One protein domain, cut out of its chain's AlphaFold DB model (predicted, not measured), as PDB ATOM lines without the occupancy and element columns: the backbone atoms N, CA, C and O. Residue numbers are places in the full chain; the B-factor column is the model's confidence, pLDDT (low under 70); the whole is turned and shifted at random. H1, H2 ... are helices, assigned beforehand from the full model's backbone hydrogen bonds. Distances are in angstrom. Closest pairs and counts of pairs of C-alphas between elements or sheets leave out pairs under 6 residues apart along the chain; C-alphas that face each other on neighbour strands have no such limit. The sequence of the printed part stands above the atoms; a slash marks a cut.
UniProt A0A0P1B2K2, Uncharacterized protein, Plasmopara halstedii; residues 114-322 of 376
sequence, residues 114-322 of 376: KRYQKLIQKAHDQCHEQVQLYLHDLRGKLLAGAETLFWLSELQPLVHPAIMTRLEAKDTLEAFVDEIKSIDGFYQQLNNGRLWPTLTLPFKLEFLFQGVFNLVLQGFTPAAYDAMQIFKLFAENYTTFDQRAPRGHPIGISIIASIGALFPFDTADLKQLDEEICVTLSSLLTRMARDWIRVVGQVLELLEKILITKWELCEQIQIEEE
ATOM      1  N   LYS A 114      -9.884 -22.874  52.874       88.31
ATOM      2  CA  LYS A 114      -9.110 -23.794  53.730       88.31
ATOM      3  C   LYS A 114      -8.281 -24.793  52.922       88.31
ATOM      4  O   LYS A 114      -7.176 -25.140  53.331       88.31
ATOM      5  N   ARG A 115      -8.814 -25.305  51.807       86.06
ATOM      6  CA  ARG A 115      -8.073 -26.196  50.897       86.06
ATOM      7  C   ARG A 115      -6.913 -25.453  50.245       86.06
ATOM      8  O   ARG A 115      -5.810 -25.980  50.257       86.06
ATOM      9  N   TYR A 116      -7.148 -24.230  49.785       84.75
ATOM     10  CA  TYR A 116      -6.130 -23.338  49.237       84.75
ATOM     11  C   TYR A 116      -4.966 -23.121  50.207       84.75
ATOM     12  O   TYR A 116      -3.826 -23.404  49.863       84.75
ATOM     13  N   GLN A 117      -5.250 -22.745  51.458       86.62
ATOM     14  CA  GLN A 117      -4.206 -22.569  52.477       86.62
ATOM     15  C   GLN A 117      -3.374 -23.840  52.695       86.62
ATOM     16  O   GLN A 117      -2.153 -23.775  52.805       86.62
ATOM     17  N   LYS A 118      -4.019 -25.014  52.723       89.81
ATOM     18  CA  LYS A 118      -3.313 -26.298  52.847       89.81
ATOM     19  C   LYS A 118      -2.456 -26.619  51.624       89.81
ATOM     20  O   LYS A 118      -1.375 -27.174  51.787       89.81
ATOM     21  N   LEU A 119      -2.948 -26.316  50.423       86.19
ATOM     22  CA  LEU A 119      -2.215 -26.538  49.178       86.19
ATOM     23  C   LEU A 119      -1.003 -25.619  49.084       86.19
ATOM     24  O   LEU A 119       0.071 -26.115  48.782       86.19
ATOM     25  N   ILE A 120      -1.143 -24.341  49.443       84.81
ATOM     26  CA  ILE A 120      -0.013 -23.407  49.509       84.81
ATOM     27  C   ILE A 120       1.031 -23.877  50.505       84.81
ATOM     28  O   ILE A 120       2.205 -23.908  50.162       84.81
ATOM     29  N   GLN A 121       0.627 -24.271  51.717       88.00
ATOM     30  CA  GLN A 121       1.597 -24.743  52.703       88.00
ATOM     31  C   GLN A 121       2.347 -25.976  52.189       88.00
ATOM     32  O   GLN A 121       3.567 -26.039  52.266       88.00
ATOM     33  N   LYS A 122       1.621 -26.933  51.602       88.62
ATOM     34  CA  LYS A 122       2.232 -28.129  51.020       88.62
ATOM     35  C   LYS A 122       3.163 -27.788  49.853       88.62
ATOM     36  O   LYS A 122       4.234 -28.374  49.760       88.62
ATOM     37  N   ALA A 123       2.758 -26.874  48.974       83.19
ATOM     38  CA  ALA A 123       3.568 -26.429  47.848       83.19
ATOM     39  C   ALA A 123       4.831 -25.712  48.331       83.19
ATOM     40  O   ALA A 123       5.905 -25.980  47.816       83.19
ATOM     41  N   HIS A 124       4.734 -24.883  49.371       86.06
ATOM     42  CA  HIS A 124       5.882 -24.234  50.000       86.06
ATOM     43  C   HIS A 124       6.883 -25.257  50.556       86.06
ATOM     44  O   HIS A 124       8.064 -25.200  50.215       86.06
ATOM     45  N   ASP A 125       6.408 -26.241  51.327       87.25
ATOM     46  CA  ASP A 125       7.265 -27.297  51.879       87.25
ATOM     47  C   ASP A 125       7.949 -28.104  50.754       87.25
ATOM     48  O   ASP A 125       9.150 -28.371  50.805       87.25
ATOM     49  N   GLN A 126       7.198 -28.440  49.696       86.56
ATOM     50  CA  GLN A 126       7.719 -29.149  48.525       86.56
ATOM     51  C   GLN A 126       8.728 -28.308  47.735       86.56
ATOM     52  O   GLN A 126       9.772 -28.827  47.346       86.56
ATOM     53  N   CYS A 127       8.459 -27.020  47.519       86.25
ATOM     54  CA  CYS A 127       9.382 -26.098  46.861       86.25
ATOM     55  C   CYS A 127      10.699 -26.017  47.622       86.25
ATOM     56  O   CYS A 127      11.763 -26.156  47.020       86.25
ATOM     57  N   HIS A 128      10.637 -25.847  48.942       88.00
ATOM     58  CA  HIS A 128      11.829 -25.781  49.773       88.00
ATOM     59  C   HIS A 128      12.654 -27.071  49.677       88.00
ATOM     60  O   HIS A 128      13.867 -27.015  49.478       88.00
ATOM     61  N   GLU A 129      12.014 -28.240  49.763       90.19
ATOM     62  CA  GLU A 129      12.691 -29.533  49.606       90.19
ATOM     63  C   GLU A 129      13.355 -29.669  48.226       90.19
ATOM     64  O   GLU A 129      14.525 -30.040  48.138       90.19
ATOM     65  N   GLN A 130      12.649 -29.319  47.148       88.88
ATOM     66  CA  GLN A 130      13.179 -29.425  45.787       88.88
ATOM     67  C   GLN A 130      14.364 -28.481  45.545       88.88
ATOM     68  O   GLN A 130      15.363 -28.904  44.961       88.88
ATOM     69  N   VAL A 131      14.301 -27.233  46.028       90.44
ATOM     70  CA  VAL A 131      15.431 -26.292  45.921       90.44
ATOM     71  C   VAL A 131      16.627 -26.813  46.713       90.44
ATOM     72  O   VAL A 131      17.747 -26.805  46.206       90.44
ATOM     73  N   GLN A 132      16.405 -27.312  47.930       91.56
ATOM     74  CA  GLN A 132      17.471 -27.866  48.764       91.56
ATOM     75  C   GLN A 132      18.145 -29.073  48.112       91.56
ATOM     76  O   GLN A 132      19.372 -29.139  48.074       91.56
ATOM     77  N   LEU A 133      17.369 -30.005  47.551       92.62
ATOM     78  CA  LEU A 133      17.906 -31.165  46.839       92.62
ATOM     79  C   LEU A 133      18.726 -30.746  45.617       92.62
ATOM     80  O   LEU A 133      19.841 -31.236  45.431       92.62
ATOM     81  N   TYR A 134      18.202 -29.811  44.821       92.62
ATOM     82  CA  TYR A 134      18.897 -29.267  43.660       92.62
ATOM     83  C   TYR A 134      20.243 -28.637  44.041       92.62
ATOM     84  O   TYR A 134      21.286 -28.985  43.485       92.62
ATOM     85  N   LEU A 135      20.239 -27.743  45.032       93.19
ATOM     86  CA  LEU A 135      21.448 -27.049  45.468       93.19
ATOM     87  C   LEU A 135      22.433 -27.978  46.169       93.19
ATOM     88  O   LEU A 135      23.640 -27.776  46.049       93.19
ATOM     89  N   HIS A 136      21.950 -28.997  46.879       93.25
ATOM     90  CA  HIS A 136      22.804 -30.004  47.493       93.25
ATOM     91  C   HIS A 136      23.547 -30.828  46.435       93.25
ATOM     92  O   HIS A 136      24.761 -31.007  46.551       93.25
ATOM     93  N   ASP A 137      22.855 -31.271  45.383       93.75
ATOM     94  CA  ASP A 137      23.469 -31.975  44.251       93.75
ATOM     95  C   ASP A 137      24.480 -31.080  43.517       93.75
ATOM     96  O   ASP A 137      25.630 -31.475  43.300       93.75
ATOM     97  N   LEU A 138      24.103 -29.831  43.224       93.19
ATOM     98  CA  LEU A 138      24.988 -28.865  42.575       93.19
ATOM     99  C   LEU A 138      26.239 -28.576  43.415       93.19
ATOM    100  O   LEU A 138      27.359 -28.577  42.898       93.19
ATOM    101  N   ARG A 139      26.070 -28.396  44.730       94.62
ATOM    102  CA  ARG A 139      27.176 -28.256  45.682       94.62
ATOM    103  C   ARG A 139      28.081 -29.478  45.645       94.62
ATOM    104  O   ARG A 139      29.295 -29.315  45.571       94.62
ATOM    105  N   GLY A 140      27.510 -30.679  45.687       92.62
ATOM    106  CA  GLY A 140      28.257 -31.933  45.624       92.62
ATOM    107  C   GLY A 140      29.135 -32.014  44.377       92.62
ATOM    108  O   GLY A 140      30.333 -32.264  44.493       92.62
ATOM    109  N   LYS A 141      28.573 -31.710  43.202       93.38
ATOM    110  CA  LYS A 141      29.299 -31.715  41.921       93.38
ATOM    111  C   LYS A 141      30.415 -30.670  41.872       93.38
ATOM    112  O   LYS A 141      31.542 -30.996  41.508       93.38
ATOM    113  N   LEU A 142      30.139 -29.435  42.296       93.88
ATOM    114  CA  LEU A 142      31.142 -28.362  42.322       93.88
ATOM    115  C   LEU A 142      32.294 -28.667  43.290       93.88
ATOM    116  O   LEU A 142      33.448 -28.381  42.977       93.88
ATOM    117  N   LEU A 143      32.000 -29.269  44.448       92.75
ATOM    118  CA  LEU A 143      33.025 -29.699  45.401       92.75
ATOM    119  C   LEU A 143      33.841 -30.881  44.867       92.75
ATOM    120  O   LEU A 143      35.062 -30.864  44.991       92.75
ATOM    121  N   ALA A 144      33.191 -31.868  44.246       90.25
ATOM    122  CA  ALA A 144      33.865 -33.014  43.637       90.25
ATOM    123  C   ALA A 144      34.805 -32.597  42.493       90.25
ATOM    124  O   ALA A 144      35.863 -33.193  42.318       90.25
ATOM    125  N   GLY A 145      34.440 -31.552  41.743       91.06
ATOM    126  CA  GLY A 145      35.258 -30.985  40.673       91.06
ATOM    127  C   GLY A 145      36.329 -29.987  41.128       91.06
ATOM    128  O   GLY A 145      37.150 -29.578  40.308       91.06
ATOM    129  N   ALA A 146      36.348 -29.570  42.400       92.12
ATOM    130  CA  ALA A 146      37.200 -28.473  42.864       92.12
ATOM    131  C   ALA A 146      38.696 -28.766  42.676       92.12
ATOM    132  O   ALA A 146      39.433 -27.927  42.167       92.12
ATOM    133  N   GLU A 147      39.160 -29.958  43.045       89.62
ATOM    134  CA  GLU A 147      40.575 -30.321  42.891       89.62
ATOM    135  C   GLU A 147      40.995 -30.331  41.416       89.62
ATOM    136  O   GLU A 147      42.039 -29.780  41.059       89.62
ATOM    137  N   THR A 148      40.143 -30.871  40.546       90.00
ATOM    138  CA  THR A 148      40.411 -30.992  39.112       90.00
ATOM    139  C   THR A 148      40.377 -29.636  38.395       90.00
ATOM    140  O   THR A 148      41.230 -29.351  37.550       90.00
ATOM    141  N   LEU A 149      39.440 -28.753  38.768       91.88
ATOM    142  CA  LEU A 149      39.351 -27.373  38.266       91.88
ATOM    143  C   LEU A 149      40.618 -26.563  38.576       91.88
ATOM    144  O   LEU A 149      41.048 -25.743  37.761       91.88
ATOM    145  N   PHE A 150      41.231 -26.815  39.733       91.50
ATOM    146  CA  PHE A 150      42.448 -26.146  40.191       91.50
ATOM    147  C   PHE A 150      43.734 -26.933  39.894       91.50
ATOM    148  O   PHE A 150      44.771 -26.590  40.449       91.50
ATOM    149  N   TRP A 151      43.696 -27.946  39.016       88.25
ATOM    150  CA  TRP A 151      44.861 -28.767  38.629       88.25
ATOM    151  C   TRP A 151      45.552 -29.506  39.790       88.25
ATOM    152  O   TRP A 151      46.667 -30.004  39.639       88.25
ATOM    153  N   LEU A 152      44.906 -29.603  40.953       88.06
ATOM    154  CA  LEU A 152      45.487 -30.228  42.141       88.06
ATOM    155  C   LEU A 152      45.593 -31.744  41.983       88.06
ATOM    156  O   LEU A 152      46.576 -32.323  42.433       88.06
ATOM    157  N   SER A 153      44.642 -32.365  41.280       84.38
ATOM    158  CA  SER A 153      44.671 -33.799  40.973       84.38
ATOM    159  C   SER A 153      45.902 -34.218  40.170       84.38
ATOM    160  O   SER A 153      46.368 -35.343  40.310       84.38
ATOM    161  N   GLU A 154      46.425 -33.315  39.338       80.81
ATOM    162  CA  GLU A 154      47.578 -33.598  38.486       80.81
ATOM    163  C   GLU A 154      48.906 -33.236  39.157       80.81
ATOM    164  O   GLU A 154      49.904 -33.925  38.974       80.81
ATOM    165  N   LEU A 155      48.928 -32.161  39.954       81.25
ATOM    166  CA  LEU A 155      50.132 -31.723  40.670       81.25
ATOM    167  C   LEU A 155      50.397 -32.527  41.950       81.25
ATOM    168  O   LEU A 155      51.546 -32.675  42.366       81.25
ATOM    169  N   GLN A 156      49.339 -33.019  42.594       77.06
ATOM    170  CA  GLN A 156      49.381 -33.842  43.800       77.06
ATOM    171  C   GLN A 156      48.452 -35.046  43.623       77.06
ATOM    172  O   GLN A 156      47.395 -35.106  44.255       77.06
ATOM    173  N   PRO A 157      48.820 -36.012  42.760       70.38
ATOM    174  CA  PRO A 157      47.993 -37.184  42.530       70.38
ATOM    175  C   PRO A 157      47.802 -37.952  43.840       70.38
ATOM    176  O   PRO A 157      48.743 -38.495  44.425       70.38
ATOM    177  N   LEU A 158      46.560 -37.961  44.322       64.56
ATOM    178  CA  LEU A 158      46.153 -38.718  45.497       64.56
ATOM    179  C   LEU A 158      46.164 -40.222  45.185       64.56
ATOM    180  O   LEU A 158      46.066 -40.652  44.037       64.56
ATOM    181  N   VAL A 159      46.217 -41.043  46.238       58.59
ATOM    182  CA  VAL A 159      46.119 -42.515  46.136       58.59
ATOM    183  C   VAL A 159      44.801 -42.952  45.478       58.59
ATOM    184  O   VAL A 159      44.724 -44.029  44.884       58.59
ATOM    185  N   HIS A 160      43.769 -42.110  45.555       58.44
ATOM    186  CA  HIS A 160      42.499 -42.299  44.869       58.44
ATOM    187  C   HIS A 160      42.343 -41.248  43.763       58.44
ATOM    188  O   HIS A 160      42.544 -40.064  44.038       58.44
ATOM    189  N   PRO A 161      41.995 -41.658  42.528       63.41
ATOM    190  CA  PRO A 161      41.815 -40.730  41.420       63.41
ATOM    191  C   PRO A 161      40.684 -39.740  41.709       63.41
ATOM    192  O   PRO A 161      39.756 -40.046  42.464       63.41
ATOM    193  N   ALA A 162      40.763 -38.562  41.086       65.88
ATOM    194  CA  ALA A 162      39.732 -37.540  41.198       65.88
ATOM    195  C   ALA A 162      38.351 -38.116  40.845       65.88
ATOM    196  O   ALA A 162      38.200 -38.871  39.885       65.88
ATOM    197  N   ILE A 163      37.344 -37.737  41.634       76.19
ATOM    198  CA  ILE A 163      35.960 -38.218  41.493       76.19
ATOM    199  C   ILE A 163      35.352 -37.765  40.157       76.19
ATOM    200  O   ILE A 163      34.494 -38.445  39.604       76.19
ATOM    201  N   MET A 164      35.802 -36.615  39.651       85.00
ATOM    202  CA  MET A 164      35.281 -35.962  38.457       85.00
ATOM    203  C   MET A 164      36.431 -35.554  37.537       85.00
ATOM    204  O   MET A 164      37.451 -35.025  37.995       85.00
ATOM    205  N   THR A 165      36.258 -35.772  36.232       88.31
ATOM    206  CA  THR A 165      37.238 -35.337  35.232       88.31
ATOM    207  C   THR A 165      37.230 -33.816  35.080       88.31
ATOM    208  O   THR A 165      36.280 -33.128  35.457       88.31
ATOM    209  N   ARG A 166      38.301 -33.260  34.498       86.69
ATOM    210  CA  ARG A 166      38.422 -31.808  34.310       86.69
ATOM    211  C   ARG A 166      37.316 -31.259  33.415       86.69
ATOM    212  O   ARG A 166      36.786 -30.191  33.702       86.69
ATOM    213  N   LEU A 167      36.987 -31.992  32.351       89.38
ATOM    214  CA  LEU A 167      35.944 -31.614  31.402       89.38
ATOM    215  C   LEU A 167      34.578 -31.566  32.094       89.38
ATOM    216  O   LEU A 167      33.929 -30.532  32.072       89.38
ATOM    217  N   GLU A 168      34.206 -32.626  32.813       92.19
ATOM    218  CA  GLU A 168      32.934 -32.679  33.547       92.19
ATOM    219  C   GLU A 168      32.823 -31.575  34.610       92.19
ATOM    220  O   GLU A 168      31.764 -30.963  34.781       92.19
ATOM    221  N   ALA A 169      33.916 -31.291  35.325       93.06
ATOM    222  CA  ALA A 169      33.946 -30.230  36.325       93.06
ATOM    223  C   ALA A 169      33.808 -28.836  35.690       93.06
ATOM    224  O   ALA A 169      33.132 -27.964  36.244       93.06
ATOM    225  N   LYS A 170      34.418 -28.630  34.514       92.94
ATOM    226  CA  LYS A 170      34.300 -27.394  33.733       92.94
ATOM    227  C   LYS A 170      32.878 -27.208  33.214       92.94
ATOM    228  O   LYS A 170      32.302 -26.157  33.473       92.94
ATOM    229  N   ASP A 171      32.293 -28.236  32.606       95.06
ATOM    230  CA  ASP A 171      30.912 -28.216  32.108       95.06
ATOM    231  C   ASP A 171      29.917 -27.913  33.238       95.06
ATOM    232  O   ASP A 171      29.000 -27.108  33.082       95.06
ATOM    233  N   THR A 172      30.136 -28.501  34.421       95.06
ATOM    234  CA  THR A 172      29.326 -28.226  35.619       95.06
ATOM    235  C   THR A 172      29.428 -26.759  36.043       95.06
ATOM    236  O   THR A 172      28.411 -26.127  36.341       95.06
ATOM    237  N   LEU A 173      30.641 -26.199  36.078       96.00
ATOM    238  CA  LEU A 173      30.848 -24.795  36.434       96.00
ATOM    239  C   LEU A 173      30.264 -23.845  35.379       96.00
ATOM    240  O   LEU A 173      29.700 -22.818  35.748       96.00
ATOM    241  N   GLU A 174      30.382 -24.169  34.091       96.00
ATOM    242  CA  GLU A 174      29.803 -23.385  32.993       96.00
ATOM    243  C   GLU A 174      28.277 -23.362  33.080       96.00
ATOM    244  O   GLU A 174      27.691 -22.280  33.103       96.00
ATOM    245  N   ALA A 175      27.647 -24.528  33.250       95.06
ATOM    246  CA  ALA A 175      26.204 -24.633  33.437       95.06
ATOM    247  C   ALA A 175      25.722 -23.807  34.641       95.06
ATOM    248  O   ALA A 175      24.751 -23.060  34.533       95.06
ATOM    249  N   PHE A 176      26.439 -23.875  35.768       95.31
ATOM    250  CA  PHE A 176      26.124 -23.078  36.955       95.31
ATOM    251  C   PHE A 176      26.252 -21.569  36.702       95.31
ATOM    252  O   PHE A 176      25.394 -20.773  37.082       95.31
ATOM    253  N   VAL A 177      27.330 -21.155  36.040       94.88
ATOM    254  CA  VAL A 177      27.586 -19.753  35.697       94.88
ATOM    255  C   VAL A 177      26.530 -19.213  34.733       94.88
ATOM    256  O   VAL A 177      26.118 -18.059  34.867       94.88
ATOM    257  N   ASP A 178      26.069 -20.021  33.785       93.88
ATOM    258  CA  ASP A 178      25.019 -19.635  32.846       93.88
ATOM    259  C   ASP A 178      23.640 -19.580  33.505       93.88
ATOM    260  O   ASP A 178      22.879 -18.645  33.242       93.88
ATOM    261  N   GLU A 179      23.346 -20.484  34.442       91.88
ATOM    262  CA  GLU A 179      22.153 -20.384  35.284       91.88
ATOM    263  C   GLU A 179      22.141 -19.059  36.058       91.88
ATOM    264  O   GLU A 179      21.161 -18.317  35.990       91.88
ATOM    265  N   ILE A 180      23.250 -18.691  36.708       92.56
ATOM    266  CA  ILE A 180      23.372 -17.412  37.423       92.56
ATOM    267  C   ILE A 180      23.093 -16.220  36.499       92.56
ATOM    268  O   ILE A 180      22.385 -15.291  36.891       92.56
ATOM    269  N   LYS A 181      23.635 -16.231  35.274       91.38
ATOM    270  CA  LYS A 181      23.399 -15.167  34.280       91.38
ATOM    271  C   LYS A 181      21.946 -15.107  33.815       91.38
ATOM    272  O   LYS A 181      21.482 -14.025  33.466       91.38
ATOM    273  N   SER A 182      21.248 -16.242  33.789       90.00
ATOM    274  CA  SER A 182      19.845 -16.322  33.370       90.00
ATOM    275  C   SER A 182      18.870 -15.735  34.399       90.00
ATOM    276  O   SER A 182      17.732 -15.408  34.067       90.00
ATOM    277  N   ILE A 183      19.305 -15.582  35.652       88.06
ATOM    278  CA  ILE A 183      18.479 -15.050  36.732       88.06
ATOM    279  C   ILE A 183      18.594 -13.523  36.750       88.06
ATOM    280  O   ILE A 183      19.608 -12.959  37.171       88.06
ATOM    281  N   ASP A 184      17.509 -12.855  36.347       83.06
ATOM    282  CA  ASP A 184      17.395 -11.392  36.350       83.06
ATOM    283  C   ASP A 184      17.876 -10.758  37.665       83.06
ATOM    284  O   ASP A 184      17.416 -11.113  38.752       83.06
ATOM    285  N   GLY A 185      18.802  -9.802  37.565       84.19
ATOM    286  CA  GLY A 185      19.329  -9.035  38.698       84.19
ATOM    287  C   GLY A 185      20.379  -9.762  39.550       84.19
ATOM    288  O   GLY A 185      21.183  -9.096  40.207       84.19
ATOM    289  N   PHE A 186      20.425 -11.099  39.524       89.06
ATOM    290  CA  PHE A 186      21.333 -11.876  40.374       89.06
ATOM    291  C   PHE A 186      22.784 -11.773  39.912       89.06
ATOM    292  O   PHE A 186      23.684 -11.509  40.710       89.06
ATOM    293  N   TYR A 187      23.016 -11.883  38.603       88.25
ATOM    294  CA  TYR A 187      24.342 -11.670  38.035       88.25
ATOM    295  C   TYR A 187      24.900 -10.288  38.390       88.25
ATOM    296  O   TYR A 187      26.041 -10.182  38.834       88.25
ATOM    297  N   GLN A 188      24.099  -9.227  38.263       87.62
ATOM    298  CA  GLN A 188      24.522  -7.868  38.607       87.62
ATOM    299  C   GLN A 188      24.885  -7.755  40.094       87.62
ATOM    300  O   GLN A 188      25.892  -7.132  40.434       87.62
ATOM    301  N   GLN A 189      24.114  -8.398  40.976       87.31
ATOM    302  CA  GLN A 189      24.400  -8.441  42.409       87.31
ATOM    303  C   GLN A 189      25.754  -9.102  42.709       87.31
ATOM    304  O   GLN A 189      26.518  -8.589  43.528       87.31
ATOM    305  N   LEU A 190      26.077 -10.206  42.031       86.62
ATOM    306  CA  LEU A 190      27.344 -10.919  42.218       86.62
ATOM    307  C   LEU A 190      28.533 -10.214  41.551       86.62
ATOM    308  O   LEU A 190      29.647 -10.246  42.084       86.62
ATOM    309  N   ASN A 191      28.306  -9.584  40.397       83.81
ATOM    310  CA  ASN A 191      29.335  -8.927  39.590       83.81
ATOM    311  C   ASN A 191      29.870  -7.638  40.235       83.81
ATOM    312  O   ASN A 191      31.015  -7.260  40.009       83.81
ATOM    313  N   ASN A 192      29.082  -6.999  41.102       76.62
ATOM    314  CA  ASN A 192      29.488  -5.795  41.832       76.62
ATOM    315  C   ASN A 192      30.472  -6.063  42.990       76.62
ATOM    316  O   ASN A 192      30.854  -5.134  43.704       76.62
ATOM    317  N   GLY A 193      30.882  -7.316  43.206       78.75
ATOM    318  CA  GLY A 193      31.724  -7.714  44.330       78.75
ATOM    319  C   GLY A 193      32.775  -8.765  43.979       78.75
ATOM    320  O   GLY A 193      33.080  -9.034  42.822       78.75
ATOM    321  N   ARG A 194      33.352  -9.376  45.018       81.75
ATOM    322  CA  ARG A 194      34.394 -10.413  44.895       81.75
ATOM    323  C   ARG A 194      33.842 -11.789  44.501       81.75
ATOM    324  O   ARG A 194      34.609 -12.619  44.010       81.75
ATOM    325  N   LEU A 195      32.542 -12.026  44.686       88.31
ATOM    326  CA  LEU A 195      31.915 -13.329  44.444       88.31
ATOM    327  C   LEU A 195      32.062 -13.760  42.987       88.31
ATOM    328  O   LEU A 195      32.575 -14.841  42.729       88.31
ATOM    329  N   TRP A 196      31.714 -12.895  42.032       90.00
ATOM    330  CA  TRP A 196      31.789 -13.253  40.618       90.00
ATOM    331  C   TRP A 196      33.220 -13.473  40.090       90.00
ATOM    332  O   TRP A 196      33.478 -14.519  39.481       90.00
ATOM    333  N   PRO A 197      34.197 -12.570  40.337       87.69
ATOM    334  CA  PRO A 197      35.577 -12.801  39.917       87.69
ATOM    335  C   PRO A 197      36.196 -14.059  40.525       87.69
ATOM    336  O   PRO A 197      37.018 -14.689  39.863       87.69
ATOM    337  N   THR A 198      35.818 -14.404  41.761       89.56
ATOM    338  CA  THR A 198      36.315 -15.607  42.437       89.56
ATOM    339  C   THR A 198      35.619 -16.852  41.906       89.56
ATOM    340  O   THR A 198      36.307 -17.804  41.581       89.56
ATOM    341  N   LEU A 199      34.297 -16.843  41.715       91.69
ATOM    342  CA  LEU A 199      33.551 -17.975  41.151       91.69
ATOM    343  C   LEU A 199      34.093 -18.394  39.776       91.69
ATOM    344  O   LEU A 199      34.273 -19.580  39.511       91.69
ATOM    345  N   THR A 200      34.412 -17.412  38.930       91.31
ATOM    346  CA  THR A 200      34.944 -17.609  37.567       91.31
ATOM    347  C   THR A 200      36.465 -17.799  37.513       91.31
ATOM    348  O   THR A 200      37.040 -17.888  36.427       91.31
ATOM    349  N   LEU A 201      37.139 -17.858  38.667       90.56
ATOM    350  CA  LEU A 201      38.591 -17.998  38.762       90.56
ATOM    351  C   LEU A 201      39.145 -19.240  38.036       90.56
ATOM    352  O   LEU A 201      40.147 -19.073  37.337       90.56
ATOM    353  N   PRO A 202      38.523 -20.438  38.108       92.00
ATOM    354  CA  PRO A 202      39.035 -21.623  37.414       92.00
ATOM    355  C   PRO A 202      39.248 -21.423  35.908       92.00
ATOM    356  O   PRO A 202      40.273 -21.836  35.372       92.00
ATOM    357  N   PHE A 203      38.348 -20.694  35.237       88.88
ATOM    358  CA  PHE A 203      38.477 -20.390  33.807       88.88
ATOM    359  C   PHE A 203      39.699 -19.527  33.486       88.88
ATOM    360  O   PHE A 203      40.309 -19.667  32.432       88.88
ATOM    361  N   LYS A 204      40.072 -18.623  34.398       85.62
ATOM    362  CA  LYS A 204      41.242 -17.747  34.231       85.62
ATOM    363  C   LYS A 204      42.541 -18.477  34.556       85.62
ATOM    364  O   LYS A 204      43.573 -18.180  33.963       85.62
ATOM    365  N   LEU A 205      42.491 -19.406  35.510       87.38
ATOM    366  CA  LEU A 205      43.658 -20.157  35.963       87.38
ATOM    367  C   LEU A 205      44.189 -21.127  34.914       87.38
ATOM    368  O   LEU A 205      45.390 -21.367  34.907       87.38
ATOM    369  N   GLU A 206      43.333 -21.648  34.035       86.19
ATOM    370  CA  GLU A 206      43.715 -22.561  32.951       86.19
ATOM    371  C   GLU A 206      44.923 -22.044  32.157       86.19
ATOM    372  O   GLU A 206      45.988 -22.659  32.188       86.19
ATOM    373  N   PHE A 207      44.807 -20.859  31.560       85.25
ATOM    374  CA  PHE A 207      45.876 -20.281  30.742       85.25
ATOM    375  C   PHE A 207      47.089 -19.826  31.556       85.25
ATOM    376  O   PHE A 207      48.214 -19.841  31.067       85.25
ATOM    377  N   LEU A 208      46.883 -19.406  32.805       87.81
ATOM    378  CA  LEU A 208      47.982 -18.967  33.665       87.81
ATOM    379  C   LEU A 208      48.854 -20.139  34.107       87.81
ATOM    380  O   LEU A 208      50.079 -20.046  34.069       87.81
ATOM    381  N   PHE A 209      48.214 -21.241  34.487       87.38
ATOM    382  CA  PHE A 209      48.888 -22.480  34.829       87.38
ATOM    383  C   PHE A 209      49.666 -23.025  33.627       87.38
ATOM    384  O   PHE A 209      50.864 -23.269  33.739       87.38
ATOM    385  N   GLN A 210      49.017 -23.103  32.459       88.06
ATOM    386  CA  GLN A 210      49.660 -23.520  31.211       88.06
ATOM    387  C   GLN A 210      50.847 -22.622  30.847       88.06
ATOM    388  O   GLN A 210      51.891 -23.123  30.453       88.06
ATOM    389  N   GLY A 211      50.733 -21.303  31.018       88.69
ATOM    390  CA  GLY A 211      51.812 -20.366  30.708       88.69
ATOM    391  C   GLY A 211      53.068 -20.583  31.549       88.69
ATOM    392  O   GLY A 211      54.167 -20.654  31.002       88.69
ATOM    393  N   VAL A 212      52.904 -20.729  32.870       87.75
ATOM    394  CA  VAL A 212      54.017 -21.060  33.777       87.75
ATOM    395  C   VAL A 212      54.623 -22.407  33.397       87.75
ATOM    396  O   VAL A 212      55.838 -22.531  33.278       87.75
ATOM    397  N   PHE A 213      53.775 -23.401  33.158       85.00
ATOM    398  CA  PHE A 213      54.197 -24.754  32.841       85.00
ATOM    399  C   PHE A 213      54.980 -24.852  31.524       85.00
ATOM    400  O   PHE A 213      56.069 -25.423  31.483       85.00
ATOM    401  N   ASN A 214      54.480 -24.219  30.465       87.19
ATOM    402  CA  ASN A 214      55.125 -24.210  29.158       87.19
ATOM    403  C   ASN A 214      56.504 -23.533  29.216       87.19
ATOM    404  O   ASN A 214      57.435 -23.990  28.560       87.19
ATOM    405  N   LEU A 215      56.683 -22.491  30.037       88.00
ATOM    406  CA  LEU A 215      57.999 -21.875  30.240       88.00
ATOM    407  C   LEU A 215      59.006 -22.836  30.885       88.00
ATOM    408  O   LEU A 215      60.177 -22.825  30.503       88.00
ATOM    409  N   VAL A 216      58.554 -23.669  31.828       85.38
ATOM    410  CA  VAL A 216      59.397 -24.690  32.467       85.38
ATOM    411  C   VAL A 216      59.798 -25.759  31.452       85.38
ATOM    412  O   VAL A 216      60.989 -26.006  31.277       85.38
ATOM    413  N   LEU A 217      58.830 -26.337  30.734       83.12
ATOM    414  CA  LEU A 217      59.091 -27.411  29.766       83.12
ATOM    415  C   LEU A 217      60.027 -26.992  28.629       83.12
ATOM    416  O   LEU A 217      60.843 -27.783  28.169       83.12
ATOM    417  N   GLN A 218      59.921 -25.745  28.172       84.75
ATOM    418  CA  GLN A 218      60.764 -25.222  27.095       84.75
ATOM    419  C   GLN A 218      62.170 -24.808  27.577       84.75
ATOM    420  O   GLN A 218      62.966 -24.297  26.790       84.75
ATOM    421  N   GLY A 219      62.495 -25.010  28.861       82.25
ATOM    422  CA  GLY A 219      63.814 -24.716  29.428       82.25
ATOM    423  C   GLY A 219      64.070 -23.231  29.709       82.25
ATOM    424  O   GLY A 219      65.212 -22.837  29.951       82.25
ATOM    425  N   PHE A 220      63.035 -22.383  29.714       86.94
ATOM    426  CA  PHE A 220      63.148 -20.956  30.037       86.94
ATOM    427  C   PHE A 220      63.070 -20.711  31.550       86.94
ATOM    428  O   PHE A 220      62.252 -19.925  32.029       86.94
ATOM    429  N   THR A 221      63.939 -21.369  32.318       82.50
ATOM    430  CA  THR A 221      63.886 -21.414  33.788       82.50
ATOM    431  C   THR A 221      63.794 -20.033  34.463       82.50
ATOM    432  O   THR A 221      62.905 -19.863  35.297       82.50
ATOM    433  N   PRO A 222      64.597 -19.002  34.107       86.19
ATOM    434  CA  PRO A 222      64.468 -17.678  34.730       86.19
ATOM    435  C   PRO A 222      63.094 -17.035  34.492       86.19
ATOM    436  O   PRO A 222      62.486 -16.502  35.415       86.19
ATOM    437  N   ALA A 223      62.566 -17.155  33.270       87.19
ATOM    438  CA  ALA A 223      61.250 -16.627  32.921       87.19
ATOM    439  C   ALA A 223      60.118 -17.411  33.606       87.19
ATOM    440  O   ALA A 223      59.104 -16.821  33.975       87.19
ATOM    441  N   ALA A 224      60.288 -18.720  33.810       86.44
ATOM    442  CA  ALA A 224      59.348 -19.537  34.569       86.44
ATOM    443  C   ALA A 224      59.263 -19.089  36.037       86.44
ATOM    444  O   ALA A 224      58.160 -18.937  36.561       86.44
ATOM    445  N   TYR A 225      60.399 -18.796  36.684       87.25
ATOM    446  CA  TYR A 225      60.413 -18.260  38.049       87.25
ATOM    447  C   TYR A 225      59.747 -16.881  38.140       87.25
ATOM    448  O   TYR A 225      58.931 -16.662  39.039       87.25
ATOM    449  N   ASP A 226      60.017 -15.975  37.196       88.19
ATOM    450  CA  ASP A 226      59.334 -14.676  37.133       88.19
ATOM    451  C   ASP A 226      57.818 -14.851  36.953       88.19
ATOM    452  O   ASP A 226      57.014 -14.230  37.657       88.19
ATOM    453  N   ALA A 227      57.410 -15.760  36.062       89.56
ATOM    454  CA  ALA A 227      56.008 -16.091  35.841       89.56
ATOM    455  C   ALA A 227      55.348 -16.681  37.097       89.56
ATOM    456  O   ALA A 227      54.220 -16.312  37.429       89.56
ATOM    457  N   MET A 228      56.055 -17.529  37.850       88.62
ATOM    458  CA  MET A 228      55.587 -18.055  39.133       88.62
ATOM    459  C   MET A 228      55.409 -16.957  40.185       88.62
ATOM    460  O   MET A 228      54.432 -16.998  40.934       88.62
ATOM    461  N   GLN A 229      56.294 -15.957  40.249       88.50
ATOM    462  CA  GLN A 229      56.124 -14.826  41.173       88.50
ATOM    463  C   GLN A 229      54.911 -13.969  40.797       88.50
ATOM    464  O   GLN A 229      54.121 -13.593  41.665       88.50
ATOM    465  N   ILE A 230      54.702 -13.712  39.504       88.88
ATOM    466  CA  ILE A 230      53.509 -13.008  39.012       88.88
ATOM    467  C   ILE A 230      52.239 -13.824  39.311       88.88
ATOM    468  O   ILE A 230      51.235 -13.264  39.761       88.88
ATOM    469  N   PHE A 231      52.281 -15.147  39.131       88.75
ATOM    470  CA  PHE A 231      51.189 -16.057  39.484       88.75
ATOM    471  C   PHE A 231      50.908 -16.066  40.992       88.75
ATOM    472  O   PHE A 231      49.752 -16.060  41.410       88.75
ATOM    473  N   LYS A 232      51.950 -16.014  41.826       88.44
ATOM    474  CA  LYS A 232      51.826 -15.892  43.281       88.44
ATOM    475  C   LYS A 232      51.147 -14.584  43.683       88.44
ATOM    476  O   LYS A 232      50.199 -14.629  44.463       88.44
ATOM    477  N   LEU A 233      51.564 -13.447  43.120       86.81
ATOM    478  CA  LEU A 233      50.914 -12.149  43.348       86.81
ATOM    479  C   LEU A 233      49.444 -12.175  42.910       86.81
ATOM    480  O   LEU A 233      48.566 -11.670  43.610       86.81
ATOM    481  N   PHE A 234      49.157 -12.813  41.773       86.38
ATOM    482  CA  PHE A 234      47.790 -13.032  41.313       86.38
ATOM    483  C   PHE A 234      46.991 -13.865  42.324       86.38
ATOM    484  O   PHE A 234      45.919 -13.443  42.752       86.38
ATOM    485  N   ALA A 235      47.526 -14.999  42.777       85.19
ATOM    486  CA  ALA A 235      46.892 -15.835  43.786       85.19
ATOM    487  C   ALA A 235      46.632 -15.062  45.085       85.19
ATOM    488  O   ALA A 235      45.551 -15.161  45.651       85.19
ATOM    489  N   GLU A 236      47.586 -14.266  45.564       82.38
ATOM    490  CA  GLU A 236      47.443 -13.425  46.762       82.38
ATOM    491  C   GLU A 236      46.307 -12.400  46.629       82.38
ATOM    492  O   GLU A 236      45.498 -12.257  47.551       82.38
ATOM    493  N   ASN A 237      46.161 -11.776  45.456       78.94
ATOM    494  CA  ASN A 237      45.051 -10.859  45.171       78.94
ATOM    495  C   ASN A 237      43.671 -11.539  45.223       78.94
ATOM    496  O   ASN A 237      42.676 -10.869  45.500       78.94
ATOM    497  N   TYR A 238      43.599 -12.852  44.976       72.44
ATOM    498  CA  TYR A 238      42.354 -13.624  45.024       72.44
ATOM    499  C   TYR A 238      42.151 -14.409  46.332       72.44
ATOM    500  O   TYR A 238      41.014 -14.776  46.612       72.44
ATOM    501  N   THR A 239      43.183 -14.627  47.157       66.56
ATOM    502  CA  THR A 239      43.160 -15.511  48.354       66.56
ATOM    503  C   THR A 239      43.065 -14.796  49.707       66.56
ATOM    504  O   THR A 239      43.236 -15.408  50.761       66.56
ATOM    505  N   THR A 240      42.799 -13.492  49.716       64.12
ATOM    506  CA  THR A 240      42.568 -12.733  50.953       64.12
ATOM    507  C   THR A 240      41.071 -12.561  51.176       64.12
ATOM    508  O   THR A 240      40.460 -11.607  50.698       64.12
ATOM    509  N   PHE A 241      40.462 -13.512  51.894       53.94
ATOM    510  CA  PHE A 241      39.012 -13.524  52.103       53.94
ATOM    511  C   PHE A 241      38.452 -12.233  52.727       53.94
ATOM    512  O   PHE A 241      37.344 -11.817  52.394       53.94
ATOM    513  N   ASP A 242      39.272 -11.565  53.540       56.91
ATOM    514  CA  ASP A 242      38.915 -10.379  54.322       56.91
ATOM    515  C   ASP A 242      39.148  -9.032  53.610       56.91
ATOM    516  O   ASP A 242      38.913  -7.975  54.198       56.91
ATOM    517  N   GLN A 243      39.627  -9.015  52.359       55.44
ATOM    518  CA  GLN A 243      39.921  -7.765  51.644       55.44
ATOM    519  C   GLN A 243      38.878  -7.427  50.567       55.44
ATOM    520  O   GLN A 243      38.230  -8.297  49.983       55.44
ATOM    521  N   ARG A 244      38.714  -6.116  50.309       58.56
ATOM    522  CA  ARG A 244      37.902  -5.558  49.207       58.56
ATOM    523  C   ARG A 244      38.318  -6.160  47.856       58.56
ATOM    524  O   ARG A 244      39.385  -6.757  47.757       58.56
ATOM    525  N   ALA A 245      37.453  -5.975  46.849       57.75
ATOM    526  CA  ALA A 245      37.581  -6.451  45.465       57.75
ATOM    527  C   ALA A 245      39.040  -6.579  44.970       57.75
ATOM    528  O   ALA A 245      39.851  -5.713  45.311       57.75
ATOM    529  N   PRO A 246      39.363  -7.608  44.154       60.19
ATOM    530  CA  PRO A 246      40.734  -7.904  43.741       60.19
ATOM    531  C   PRO A 246      41.475  -6.633  43.323       60.19
ATOM    532  O   PRO A 246      41.025  -5.907  42.433       60.19
ATOM    533  N   ARG A 247      42.606  -6.347  43.980       61.53
ATOM    534  CA  ARG A 247      43.513  -5.287  43.523       61.53
ATOM    535  C   ARG A 247      43.957  -5.684  42.114       61.53
ATOM    536  O   ARG A 247      44.137  -6.874  41.865       61.53
ATOM    537  N   GLY A 248      44.021  -4.718  41.196       64.94
ATOM    538  CA  GLY A 248      44.153  -4.957  39.755       64.94
ATOM    539  C   GLY A 248      45.192  -6.015  39.354       64.94
ATOM    540  O   GLY A 248      46.093  -6.375  40.108       64.94
ATOM    541  N   HIS A 249      45.051  -6.527  38.135       73.38
ATOM    542  CA  HIS A 249      45.899  -7.588  37.597       73.38
ATOM    543  C   HIS A 249      47.398  -7.243  37.705       73.38
ATOM    544  O   HIS A 249      47.783  -6.139  37.309       73.38
ATOM    545  N   PRO A 250      48.246  -8.157  38.219       78.69
ATOM    546  CA  PRO A 250      49.677  -7.903  38.301       78.69
ATOM    547  C   PRO A 250      50.264  -7.696  36.900       78.69
ATOM    548  O   PRO A 250      49.834  -8.317  35.923       78.69
ATOM    549  N   ILE A 251      51.245  -6.797  36.803       80.75
ATOM    550  CA  ILE A 251      51.918  -6.477  35.540       80.75
ATOM    551  C   ILE A 251      52.550  -7.761  34.985       80.75
ATOM    552  O   ILE A 251      53.213  -8.492  35.713       80.75
ATOM    553  N   GLY A 252      52.316  -8.046  33.700       79.94
ATOM    554  CA  GLY A 252      52.846  -9.234  33.020       79.94
ATOM    555  C   GLY A 252      51.952 -10.481  33.070       79.94
ATOM    556  O   GLY A 252      52.225 -11.432  32.342       79.94
ATOM    557  N   ILE A 253      50.840 -10.483  33.821       83.25
ATOM    558  CA  ILE A 253      49.933 -11.648  33.892       83.25
ATOM    559  C   ILE A 253      49.334 -12.029  32.525       83.25
ATOM    560  O   ILE A 253      49.141 -13.204  32.227       83.25
ATOM    561  N   SER A 254      49.077 -11.039  31.661       85.31
ATOM    562  CA  SER A 254      48.554 -11.247  30.305       85.31
ATOM    563  C   SER A 254      49.566 -11.924  29.384       85.31
ATOM    564  O   SER A 254      49.173 -12.699  28.514       85.31
ATOM    565  N   ILE A 255      50.860 -11.666  29.589       85.88
ATOM    566  CA  ILE A 255      51.943 -12.309  28.840       85.88
ATOM    567  C   ILE A 255      51.960 -13.800  29.183       85.88
ATOM    568  O   ILE A 255      51.968 -14.629  28.279       85.88
ATOM    569  N   ILE A 256      51.860 -14.136  30.472       86.69
ATOM    570  CA  ILE A 256      51.813 -15.528  30.945       86.69
ATOM    571  C   ILE A 256      50.603 -16.252  30.351       86.69
ATOM    572  O   ILE A 256      50.758 -17.312  29.754       86.69
ATOM    573  N   ALA A 257      49.408 -15.657  30.444       85.44
ATOM    574  CA  ALA A 257      48.201 -16.236  29.854       85.44
ATOM    575  C   ALA A 257      48.331 -16.446  28.333       85.44
ATOM    576  O   ALA A 257      47.880 -17.460  27.810       85.44
ATOM    577  N   SER A 258      48.978 -15.513  27.626       86.88
ATOM    578  CA  SER A 258      49.201 -15.628  26.179       86.88
ATOM    579  C   SER A 258      50.144 -16.782  25.844       86.88
ATOM    580  O   SER A 258      49.874 -17.526  24.910       86.88
ATOM    581  N   ILE A 259      51.210 -16.979  26.626       85.00
ATOM    582  CA  ILE A 259      52.096 -18.145  26.482       85.00
ATOM    583  C   ILE A 259      51.305 -19.439  26.709       85.00
ATOM    584  O   ILE A 259      51.449 -20.385  25.941       85.00
ATOM    585  N   GLY A 260      50.420 -19.468  27.708       82.88
ATOM    586  CA  GLY A 260      49.544 -20.615  27.956       82.88
ATOM    587  C   GLY A 260      48.624 -20.944  26.781       82.88
ATOM    588  O   GLY A 260      48.455 -22.107  26.450       82.88
ATOM    589  N   ALA A 261      48.089 -19.926  26.105       84.00
ATOM    590  CA  ALA A 261      47.221 -20.112  24.943       84.00
ATOM    591  C   ALA A 261      47.966 -20.523  23.657       84.00
ATOM    592  O   ALA A 261      47.347 -21.071  22.745       84.00
ATOM    593  N   LEU A 262      49.266 -20.225  23.547       81.50
ATOM    594  CA  LEU A 262      50.054 -20.443  22.328       81.50
ATOM    595  C   LEU A 262      50.602 -21.866  22.189       81.50
ATOM    596  O   LEU A 262      50.801 -22.324  21.064       81.50
ATOM    597  N   PHE A 263      50.869 -22.548  23.301       75.50
ATOM    598  CA  PHE A 263      51.496 -23.866  23.290       75.50
ATOM    599  C   PHE A 263      50.502 -24.949  23.727       75.50
ATOM    600  O   PHE A 263      49.819 -24.770  24.739       75.50
ATOM    601  N   PRO A 264      50.411 -26.073  22.991       72.19
ATOM    602  CA  PRO A 264      49.559 -27.188  23.380       72.19
ATOM    603  C   PRO A 264      50.027 -27.760  24.720       72.19
ATOM    604  O   PRO A 264      51.222 -27.931  24.946       72.19
ATOM    605  N   PHE A 265      49.069 -28.043  25.595       73.94
ATOM    606  CA  PHE A 265      49.309 -28.564  26.934       73.94
ATOM    607  C   PHE A 265      48.858 -30.025  27.007       73.94
ATOM    608  O   PHE A 265      47.671 -30.303  26.818       73.94
ATOM    609  N   ASP A 266      49.789 -30.933  27.297       75.81
ATOM    610  CA  ASP A 266      49.499 -32.328  27.629       75.81
ATOM    611  C   ASP A 266      49.721 -32.551  29.132       75.81
ATOM    612  O   ASP A 266      50.775 -32.226  29.684       75.81
ATOM    613  N   THR A 267      48.727 -33.119  29.820       72.94
ATOM    614  CA  THR A 267      48.845 -33.460  31.246       72.94
ATOM    615  C   THR A 267      49.913 -34.523  31.494       72.94
ATOM    616  O   THR A 267      50.455 -34.591  32.597       72.94
ATOM    617  N   ALA A 268      50.275 -35.324  30.486       74.75
ATOM    618  CA  ALA A 268      51.364 -36.290  30.590       74.75
ATOM    619  C   ALA A 268      52.722 -35.626  30.884       74.75
ATOM    620  O   ALA A 268      53.551 -36.213  31.590       74.75
ATOM    621  N   ASP A 269      52.927 -34.396  30.406       75.75
ATOM    622  CA  ASP A 269      54.181 -33.665  30.579       75.75
ATOM    623  C   ASP A 269      54.364 -33.142  32.009       75.75
ATOM    624  O   ASP A 269      55.474 -32.785  32.400       75.75
ATOM    625  N   LEU A 270      53.307 -33.131  32.834       73.19
ATOM    626  CA  LEU A 270      53.383 -32.671  34.228       73.19
ATOM    627  C   LEU A 270      54.364 -33.498  35.064       73.19
ATOM    628  O   LEU A 270      54.923 -33.000  36.036       73.19
ATOM    629  N   LYS A 271      54.640 -34.739  34.651       73.38
ATOM    630  CA  LYS A 271      55.645 -35.611  35.277       73.38
ATOM    631  C   LYS A 271      57.084 -35.116  35.101       73.38
ATOM    632  O   LYS A 271      57.974 -35.640  35.761       73.38
ATOM    633  N   GLN A 272      57.318 -34.166  34.193       75.81
ATOM    634  CA  GLN A 272      58.638 -33.606  33.890       75.81
ATOM    635  C   GLN A 272      58.960 -32.359  34.729       75.81
ATOM    636  O   GLN A 272      60.063 -31.830  34.630       75.81
ATOM    637  N   LEU A 273      58.010 -31.871  35.536       76.62
ATOM    638  CA  LEU A 273      58.226 -30.736  36.432       76.62
ATOM    639  C   LEU A 273      59.134 -31.099  37.605       76.62
ATOM    640  O   LEU A 273      58.981 -32.151  38.227       76.62
ATOM    641  N   ASP A 274      59.979 -30.143  37.984       81.81
ATOM    642  CA  ASP A 274      60.704 -30.202  39.247       81.81
ATOM    643  C   ASP A 274      59.741 -30.195  40.443       81.81
ATOM    644  O   ASP A 274      58.761 -29.442  40.498       81.81
ATOM    645  N   GLU A 275      60.077 -30.998  41.452       83.62
ATOM    646  CA  GLU A 275      59.273 -31.174  42.666       83.62
ATOM    647  C   GLU A 275      59.029 -29.844  43.402       83.62
ATOM    648  O   GLU A 275      57.920 -29.581  43.868       83.62
ATOM    649  N   GLU A 276      60.024 -28.952  43.445       84.69
ATOM    650  CA  GLU A 276      59.912 -27.635  44.086       84.69
ATOM    651  C   GLU A 276      58.839 -26.749  43.425       84.69
ATOM    652  O   GLU A 276      58.074 -26.052  44.109       84.69
ATOM    653  N   ILE A 277      58.732 -26.807  42.092       82.00
ATOM    654  CA  ILE A 277      57.726 -26.064  41.328       82.00
ATOM    655  C   ILE A 277      56.341 -26.662  41.582       82.00
ATOM    656  O   ILE A 277      55.403 -25.913  41.878       82.00
ATOM    657  N   CYS A 278      56.219 -27.993  41.547       84.31
ATOM    658  CA  CYS A 278      54.975 -28.699  41.861       84.31
ATOM    659  C   CYS A 278      54.458 -28.349  43.259       84.31
ATOM    660  O   CYS A 278      53.289 -27.985  43.409       84.31
ATOM    661  N   VAL A 279      55.318 -28.384  44.281       86.94
ATOM    662  CA  VAL A 279      54.956 -28.037  45.665       86.94
ATOM    663  C   VAL A 279      54.505 -26.580  45.764       86.94
ATOM    664  O   VAL A 279      53.461 -26.285  46.358       86.94
ATOM    665  N   THR A 280      55.244 -25.661  45.140       86.06
ATOM    666  CA  THR A 280      54.919 -24.230  45.169       86.06
ATOM    667  C   THR A 280      53.570 -23.950  44.506       86.06
ATOM    668  O   THR A 280      52.709 -23.317  45.124       86.06
ATOM    669  N   LEU A 281      53.341 -24.457  43.290       86.81
ATOM    670  CA  LEU A 281      52.082 -24.271  42.560       86.81
ATOM    671  C   LEU A 281      50.902 -24.907  43.296       86.81
ATOM    672  O   LEU A 281      49.874 -24.253  43.475       86.81
ATOM    673  N   SER A 282      51.074 -26.130  43.799       88.94
ATOM    674  CA  SER A 282      50.038 -26.833  44.563       88.94
ATOM    675  C   SER A 282      49.627 -26.057  45.807       88.94
ATOM    676  O   SER A 282      48.436 -25.932  46.090       88.94
ATOM    677  N   SER A 283      50.585 -25.464  46.529       88.88
ATOM    678  CA  SER A 283      50.284 -24.660  47.719       88.88
ATOM    679  C   SER A 283      49.423 -23.428  47.394       88.88
ATOM    680  O   SER A 283      48.465 -23.121  48.111       88.88
ATOM    681  N   LEU A 284      49.709 -22.752  46.274       88.50
ATOM    682  CA  LEU A 284      48.973 -21.571  45.820       88.50
ATOM    683  C   LEU A 284      47.568 -21.941  45.337       88.50
ATOM    684  O   LEU A 284      46.593 -21.287  45.717       88.50
ATOM    685  N   LEU A 285      47.464 -22.999  44.533       90.75
ATOM    686  CA  LEU A 285      46.209 -23.511  43.987       90.75
ATOM    687  C   LEU A 285      45.300 -24.064  45.086       90.75
ATOM    688  O   LEU A 285      44.115 -23.752  45.091       90.75
ATOM    689  N   THR A 286      45.851 -24.752  46.088       90.88
ATOM    690  CA  THR A 286      45.099 -25.225  47.265       90.88
ATOM    691  C   THR A 286      44.474 -24.060  48.026       90.88
ATOM    692  O   THR A 286      43.315 -24.116  48.447       90.88
ATOM    693  N   ARG A 287      45.225 -22.964  48.192       88.94
ATOM    694  CA  ARG A 287      44.719 -21.756  48.854       88.94
ATOM    695  C   ARG A 287      43.591 -21.105  48.046       88.94
ATOM    696  O   ARG A 287      42.582 -20.719  48.633       88.94
ATOM    697  N   MET A 288      43.735 -21.020  46.723       90.12
ATOM    698  CA  MET A 288      42.693 -20.499  45.828       90.12
ATOM    699  C   MET A 288      41.445 -21.387  45.802       90.12
ATOM    700  O   MET A 288      40.339 -20.863  45.915       90.12
ATOM    701  N   ALA A 289      41.609 -22.710  45.741       91.50
ATOM    702  CA  ALA A 289      40.516 -23.678  45.771       91.50
ATOM    703  C   ALA A 289      39.703 -23.572  47.068       91.50
ATOM    704  O   ALA A 289      38.475 -23.546  47.037       91.50
ATOM    705  N   ARG A 290      40.370 -23.425  48.221       90.31
ATOM    706  CA  ARG A 290      39.695 -23.238  49.515       90.31
ATOM    707  C   ARG A 290      38.808 -21.993  49.537       90.31
ATOM    708  O   ARG A 290      37.678 -22.048  50.021       90.31
ATOM    709  N   ASP A 291      39.317 -20.873  49.036       88.81
ATOM    710  CA  ASP A 291      38.552 -19.627  48.963       88.81
ATOM    711  C   ASP A 291      37.427 -19.707  47.925       88.81
ATOM    712  O   ASP A 291      36.325 -19.218  48.175       88.81
ATOM    713  N   TRP A 292      37.667 -20.388  46.805       92.69
ATOM    714  CA  TRP A 292      36.649 -20.668  45.798       92.69
ATOM    715  C   TRP A 292      35.493 -21.495  46.366       92.69
ATOM    716  O   TRP A 292      34.343 -21.098  46.214       92.69
ATOM    717  N   ILE A 293      35.779 -22.566  47.113       93.38
ATOM    718  CA  ILE A 293      34.765 -23.397  47.786       93.38
ATOM    719  C   ILE A 293      33.888 -22.554  48.725       93.38
ATOM    720  O   ILE A 293      32.667 -22.719  48.758       93.38
ATOM    721  N   ARG A 294      34.488 -21.619  49.476       91.69
ATOM    722  CA  ARG A 294      33.737 -20.695  50.344       91.69
ATOM    723  C   ARG A 294      32.819 -19.780  49.538       91.69
ATOM    724  O   ARG A 294      31.667 -19.593  49.920       91.69
ATOM    725  N   VAL A 295      33.312 -19.230  48.425       91.75
ATOM    726  CA  VAL A 295      32.512 -18.385  47.527       91.75
ATOM    727  C   VAL A 295      31.377 -19.175  46.886       91.75
ATOM    728  O   VAL A 295      30.258 -18.674  46.861       91.75
ATOM    729  N   VAL A 296      31.620 -20.406  46.433       94.44
ATOM    730  CA  VAL A 296      30.568 -21.300  45.925       94.44
ATOM    731  C   VAL A 296      29.479 -21.484  46.978       94.44
ATOM    732  O   VAL A 296      28.311 -21.291  46.666       94.44
ATOM    733  N   GLY A 297      29.848 -21.757  48.234       93.62
ATOM    734  CA  GLY A 297      28.888 -21.842  49.340       93.62
ATOM    735  C   GLY A 297      28.014 -20.590  49.473       93.62
ATOM    736  O   GLY A 297      26.794 -20.700  49.496       93.62
ATOM    737  N   GLN A 298      28.620 -19.400  49.470       93.00
ATOM    738  CA  GLN A 298      27.883 -18.132  49.571       93.00
ATOM    739  C   GLN A 298      26.980 -17.859  48.365       93.00
ATOM    740  O   GLN A 298      25.863 -17.370  48.521       93.00
ATOM    741  N   VAL A 299      27.453 -18.152  47.152       94.19
ATOM    742  CA  VAL A 299      26.652 -17.970  45.936       94.19
ATOM    743  C   VAL A 299      25.455 -18.919  45.948       94.19
ATOM    744  O   VAL A 299      24.358 -18.482  45.614       94.19
ATOM    745  N   LEU A 300      25.633 -20.169  46.385       95.06
ATOM    746  CA  LEU A 300      24.539 -21.134  46.520       95.06
ATOM    747  C   LEU A 300      23.518 -20.709  47.584       95.06
ATOM    748  O   LEU A 300      22.324 -20.797  47.327       95.06
ATOM    749  N   GLU A 301      23.952 -20.172  48.729       92.81
ATOM    750  CA  GLU A 301      23.047 -19.627  49.758       92.81
ATOM    751  C   GLU A 301      22.227 -18.427  49.253       92.81
ATOM    752  O   GLU A 301      21.065 -18.242  49.622       92.81
ATOM    753  N   LEU A 302      22.824 -17.571  48.420       92.38
ATOM    754  CA  LEU A 302      22.099 -16.466  47.790       92.38
ATOM    755  C   LEU A 302      21.133 -16.972  46.715       92.38
ATOM    756  O   LEU A 302      20.004 -16.488  46.637       92.38
ATOM    757  N   LEU A 303      21.568 -17.951  45.918       92.50
ATOM    758  CA  LEU A 303      20.752 -18.585  44.891       92.50
ATOM    759  C   LEU A 303      19.524 -19.266  45.506       92.50
ATOM    760  O   LEU A 303      18.423 -19.091  44.995       92.50
ATOM    761  N   GLU A 304      19.688 -19.956  46.635       91.62
ATOM    762  CA  GLU A 304      18.606 -20.588  47.394       91.62
ATOM    763  C   GLU A 304      17.455 -19.626  47.676       91.62
ATOM    764  O   GLU A 304      16.312 -19.892  47.309       91.62
ATOM    765  N   LYS A 305      17.764 -18.462  48.253       90.31
ATOM    766  CA  LYS A 305      16.757 -17.452  48.604       90.31
ATOM    767  C   LYS A 305      15.980 -16.976  47.379       90.31
ATOM    768  O   LYS A 305      14.772 -16.757  47.454       90.31
ATOM    769  N   ILE A 306      16.670 -16.817  46.252       89.62
ATOM    770  CA  ILE A 306      16.062 -16.356  45.001       89.62
ATOM    771  C   ILE A 306      15.184 -17.449  44.389       89.62
ATOM    772  O   ILE A 306      14.065 -17.154  43.970       89.62
ATOM    773  N   LEU A 307      15.669 -18.693  44.346       87.56
ATOM    774  CA  LEU A 307      14.927 -19.825  43.792       87.56
ATOM    775  C   LEU A 307      13.662 -20.113  44.601       87.56
ATOM    776  O   LEU A 307      12.596 -20.228  44.003       87.56
ATOM    777  N   ILE A 308      13.761 -20.134  45.937       87.19
ATOM    778  CA  ILE A 308      12.608 -20.298  46.833       87.19
ATOM    779  C   ILE A 308      11.561 -19.220  46.542       87.19
ATOM    780  O   ILE A 308      10.420 -19.545  46.225       87.19
ATOM    781  N   THR A 309      11.961 -17.943  46.533       85.75
ATOM    782  CA  THR A 309      11.031 -16.827  46.286       85.75
ATOM    783  C   THR A 309      10.359 -16.938  44.912       85.75
ATOM    784  O   THR A 309       9.153 -16.736  44.782       85.75
ATOM    785  N   LYS A 310      11.124 -17.256  43.857       83.06
ATOM    786  CA  LYS A 310      10.578 -17.380  42.497       83.06
ATOM    787  C   LYS A 310       9.601 -18.547  42.376       83.06
ATOM    788  O   LYS A 310       8.540 -18.376  41.782       83.06
ATOM    789  N   TRP A 311       9.942 -19.713  42.918       81.81
ATOM    790  CA  TRP A 311       9.064 -20.880  42.856       81.81
ATOM    791  C   TRP A 311       7.818 -20.730  43.713       81.81
ATOM    792  O   TRP A 311       6.740 -21.080  43.244       81.81
ATOM    793  N   GLU A 312       7.922 -20.142  44.904       83.31
ATOM    794  CA  GLU A 312       6.747 -19.813  45.714       83.31
ATOM    795  C   GLU A 312       5.763 -18.932  44.953       83.31
ATOM    796  O   GLU A 312       4.574 -19.234  44.930       83.31
ATOM    797  N   LEU A 313       6.250 -17.880  44.288       83.12
ATOM    798  CA  LEU A 313       5.398 -17.002  43.487       83.12
ATOM    799  C   LEU A 313       4.747 -17.751  42.316       83.12
ATOM    800  O   LEU A 313       3.555 -17.581  42.071       83.12
ATOM    801  N   CYS A 314       5.500 -18.591  41.602       81.25
ATOM    802  CA  CYS A 314       4.955 -19.374  40.492       81.25
ATOM    803  C   CYS A 314       3.873 -20.366  40.940       81.25
ATOM    804  O   CYS A 314       2.832 -20.451  40.289       81.25
ATOM    805  N   GLU A 315       4.098 -21.094  42.034       79.75
ATOM    806  CA  GLU A 315       3.127 -22.049  42.580       79.75
ATOM    807  C   GLU A 315       1.899 -21.336  43.157       79.75
ATOM    808  O   GLU A 315       0.770 -21.750  42.903       79.75
ATOM    809  N   GLN A 316       2.086 -20.223  43.878       81.50
ATOM    810  CA  GLN A 316       0.975 -19.430  44.416       81.50
ATOM    811  C   GLN A 316       0.035 -18.949  43.312       81.50
ATOM    812  O   GLN A 316      -1.174 -19.106  43.458       81.50
ATOM    813  N   ILE A 317       0.573 -18.436  42.199       80.31
ATOM    814  CA  ILE A 317      -0.236 -17.983  41.057       80.31
ATOM    815  C   ILE A 317      -1.078 -19.135  40.494       80.31
ATOM    816  O   ILE A 317      -2.279 -18.972  40.290       80.31
ATOM    817  N   GLN A 318      -0.484 -20.314  40.285       82.25
ATOM    818  CA  GLN A 318      -1.217 -21.470  39.753       82.25
ATOM    819  C   GLN A 318      -2.327 -21.934  40.704       82.25
ATOM    820  O   GLN A 318      -3.456 -22.185  40.282       82.25
ATOM    821  N   ILE A 319      -2.028 -22.008  42.002       81.06
ATOM    822  CA  ILE A 319      -2.994 -22.430  43.020       81.06
ATOM    823  C   ILE A 319      -4.112 -21.378  43.187       81.06
ATOM    824  O   ILE A 319      -5.268 -21.734  43.439       81.06
ATOM    825  N   GLU A 320      -3.802 -20.088  43.037       82.38
ATOM    826  CA  GLU A 320      -4.780 -18.994  43.076       82.38
ATOM    827  C   GLU A 320      -5.735 -19.047  41.877       82.38
ATOM    828  O   GLU A 320      -6.953 -18.971  42.062       82.38
ATOM    829  N   GLU A 321      -5.219 -19.268  40.668       84.50
ATOM    830  CA  GLU A 321      -6.038 -19.472  39.468       84.50
ATOM    831  C   GLU A 321      -6.997 -20.664  39.634       84.50
ATOM    832  O   GLU A 321      -8.196 -20.553  39.350       84.50
ATOM    833  N   GLU A 322      -6.513 -21.792  40.168       83.25
ATOM    834  CA  GLU A 322      -7.354 -22.959  40.461       83.25
ATOM    835  C   GLU A 322      -8.443 -22.659  41.504       83.25
ATOM    836  O   GLU A 322      -9.589 -23.106  41.357       83.25
TER     837      GLU A 322
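This is residues 114 to 322 of the 376 residues of an uncharacterized protein of Plasmopara halstedii (UniProt A0A0P1B2K2). One very long helix, H11, runs nearly the whole length of a rod; H1 lies side by side with its last part, running opposite ways, as a two-helix stalk, and a thicker head of shorter helices gathers on its first part. In the head the hairpin of H7 and H8 packs on H11 through H8, H9 crosses H7, and H3 sits between H10 and H11; where stalk and head join, residues 169 to 173 of H4 pack on the last residues of H1, 141 to 144, and the small H2 and H6 pack on H11. The printed part has 209 residues with eleven named helices, H1 to H11 in order along the chain, and no named strand; the class is all helix. It is loose, with a radius of gyration of the C-alphas of 21.0 A, and spans 76 by 37 by 29 A.

H11, residues 275 to 322, is 67.2 A long from C-alpha 275 at (59.273, -31.174, 42.666) to C-alpha 322 at (-7.354, -22.959, 40.461). H1, residues 114 to 144, is 45.1 A long and begins with C-alpha 114 at (-9.110, -23.794, 53.730). H2 is residues 146 to 149, 5.2 A, and H3 is residues 152 to 155, 5.1 A. H4, residues 166 to 182, measures 24.2 A. H5, residues 186 to 191, measures 8.6 A, and H6, residues 195 to 199, 5.9 A. H7, residues 201 to 217, is 24.3 A long, and H8, residues 221 to 238, is 25.5 A long. H9 is residues 253 to 262, 14.5 A, and H10 is residues 267 to 272, 10.1 A.

H11 is the hub, touching five helices. H1 touches it at a shallow tilt of 15 degrees, opposite ways; their closest C-alphas, those of His 124 and Glu 312, are 6.2 A apart. H6 touches residues 291 to 299 of H11, with Leu 195 and Val 295 closest at 6.0 A between C-alphas. H2 only just touches H11, with 3 pairs of C-alphas within 8 A, the closest those of Ala 146 and Ala 289 at 6.5 A. H3 touches H11 with the C-alphas of Leu 155 and Cys 278 at 5.8 A, and only just touches H10, with Glu 154 and Leu 270 closest at 7.3 A between C-alphas. H7, H8 and H11 form a bundle, three helices roughly aligned. H8 touches H11, the same way at a shallow tilt of 35.0 degrees, only just short of steep; the closest C-alphas are those of Ala 235 and Leu 284, 6.4 A apart. H7 and H8 are a helical hairpin at 15 degrees, with Leu 215 and Ala 224 closest at 5.1 A between C-alphas. H9 touches H7, only just about perpendicular at 73 degrees, with the C-alphas of Gly 211 and Gly 260 closest at 3.6 A. H4 touches H1 at a steep tilt of 38 degrees, Leu 142 and Ala 169 being closest at 6.9 A between C-alphas. H5 and H4 touch only at the corner, and only just, with 3 pairs of C-alphas within 8 A, the closest those of Lys 181 and Tyr 187 at 5.2 A. H1 and H7 are apart, as are H9 and H11. Every O i to N i+4 pair is within hydrogen-bond range in H1, H4, H5, H6, H8 and H9; the figures are 11 of 13 in H7, 43 of 44 in H11 and 0 of 2 in H10, where 2 of 3 O i to N i+3 pairs are in range, while H2 and H3 are too short for an i+4 pair.

The C-alphas farthest apart, those of Lys 114 and Gly 219, are 76.9 A apart, while the first and last printed C-alphas are 13.4 A apart. The printed part has no cut. The link from H8 to H9, 14 residues, is long; that from H3 to H4, 10 residues, is short. The mean pLDDT of the printed part is 84.9, and residues 158 to 162 and 239 to 248 are under 70.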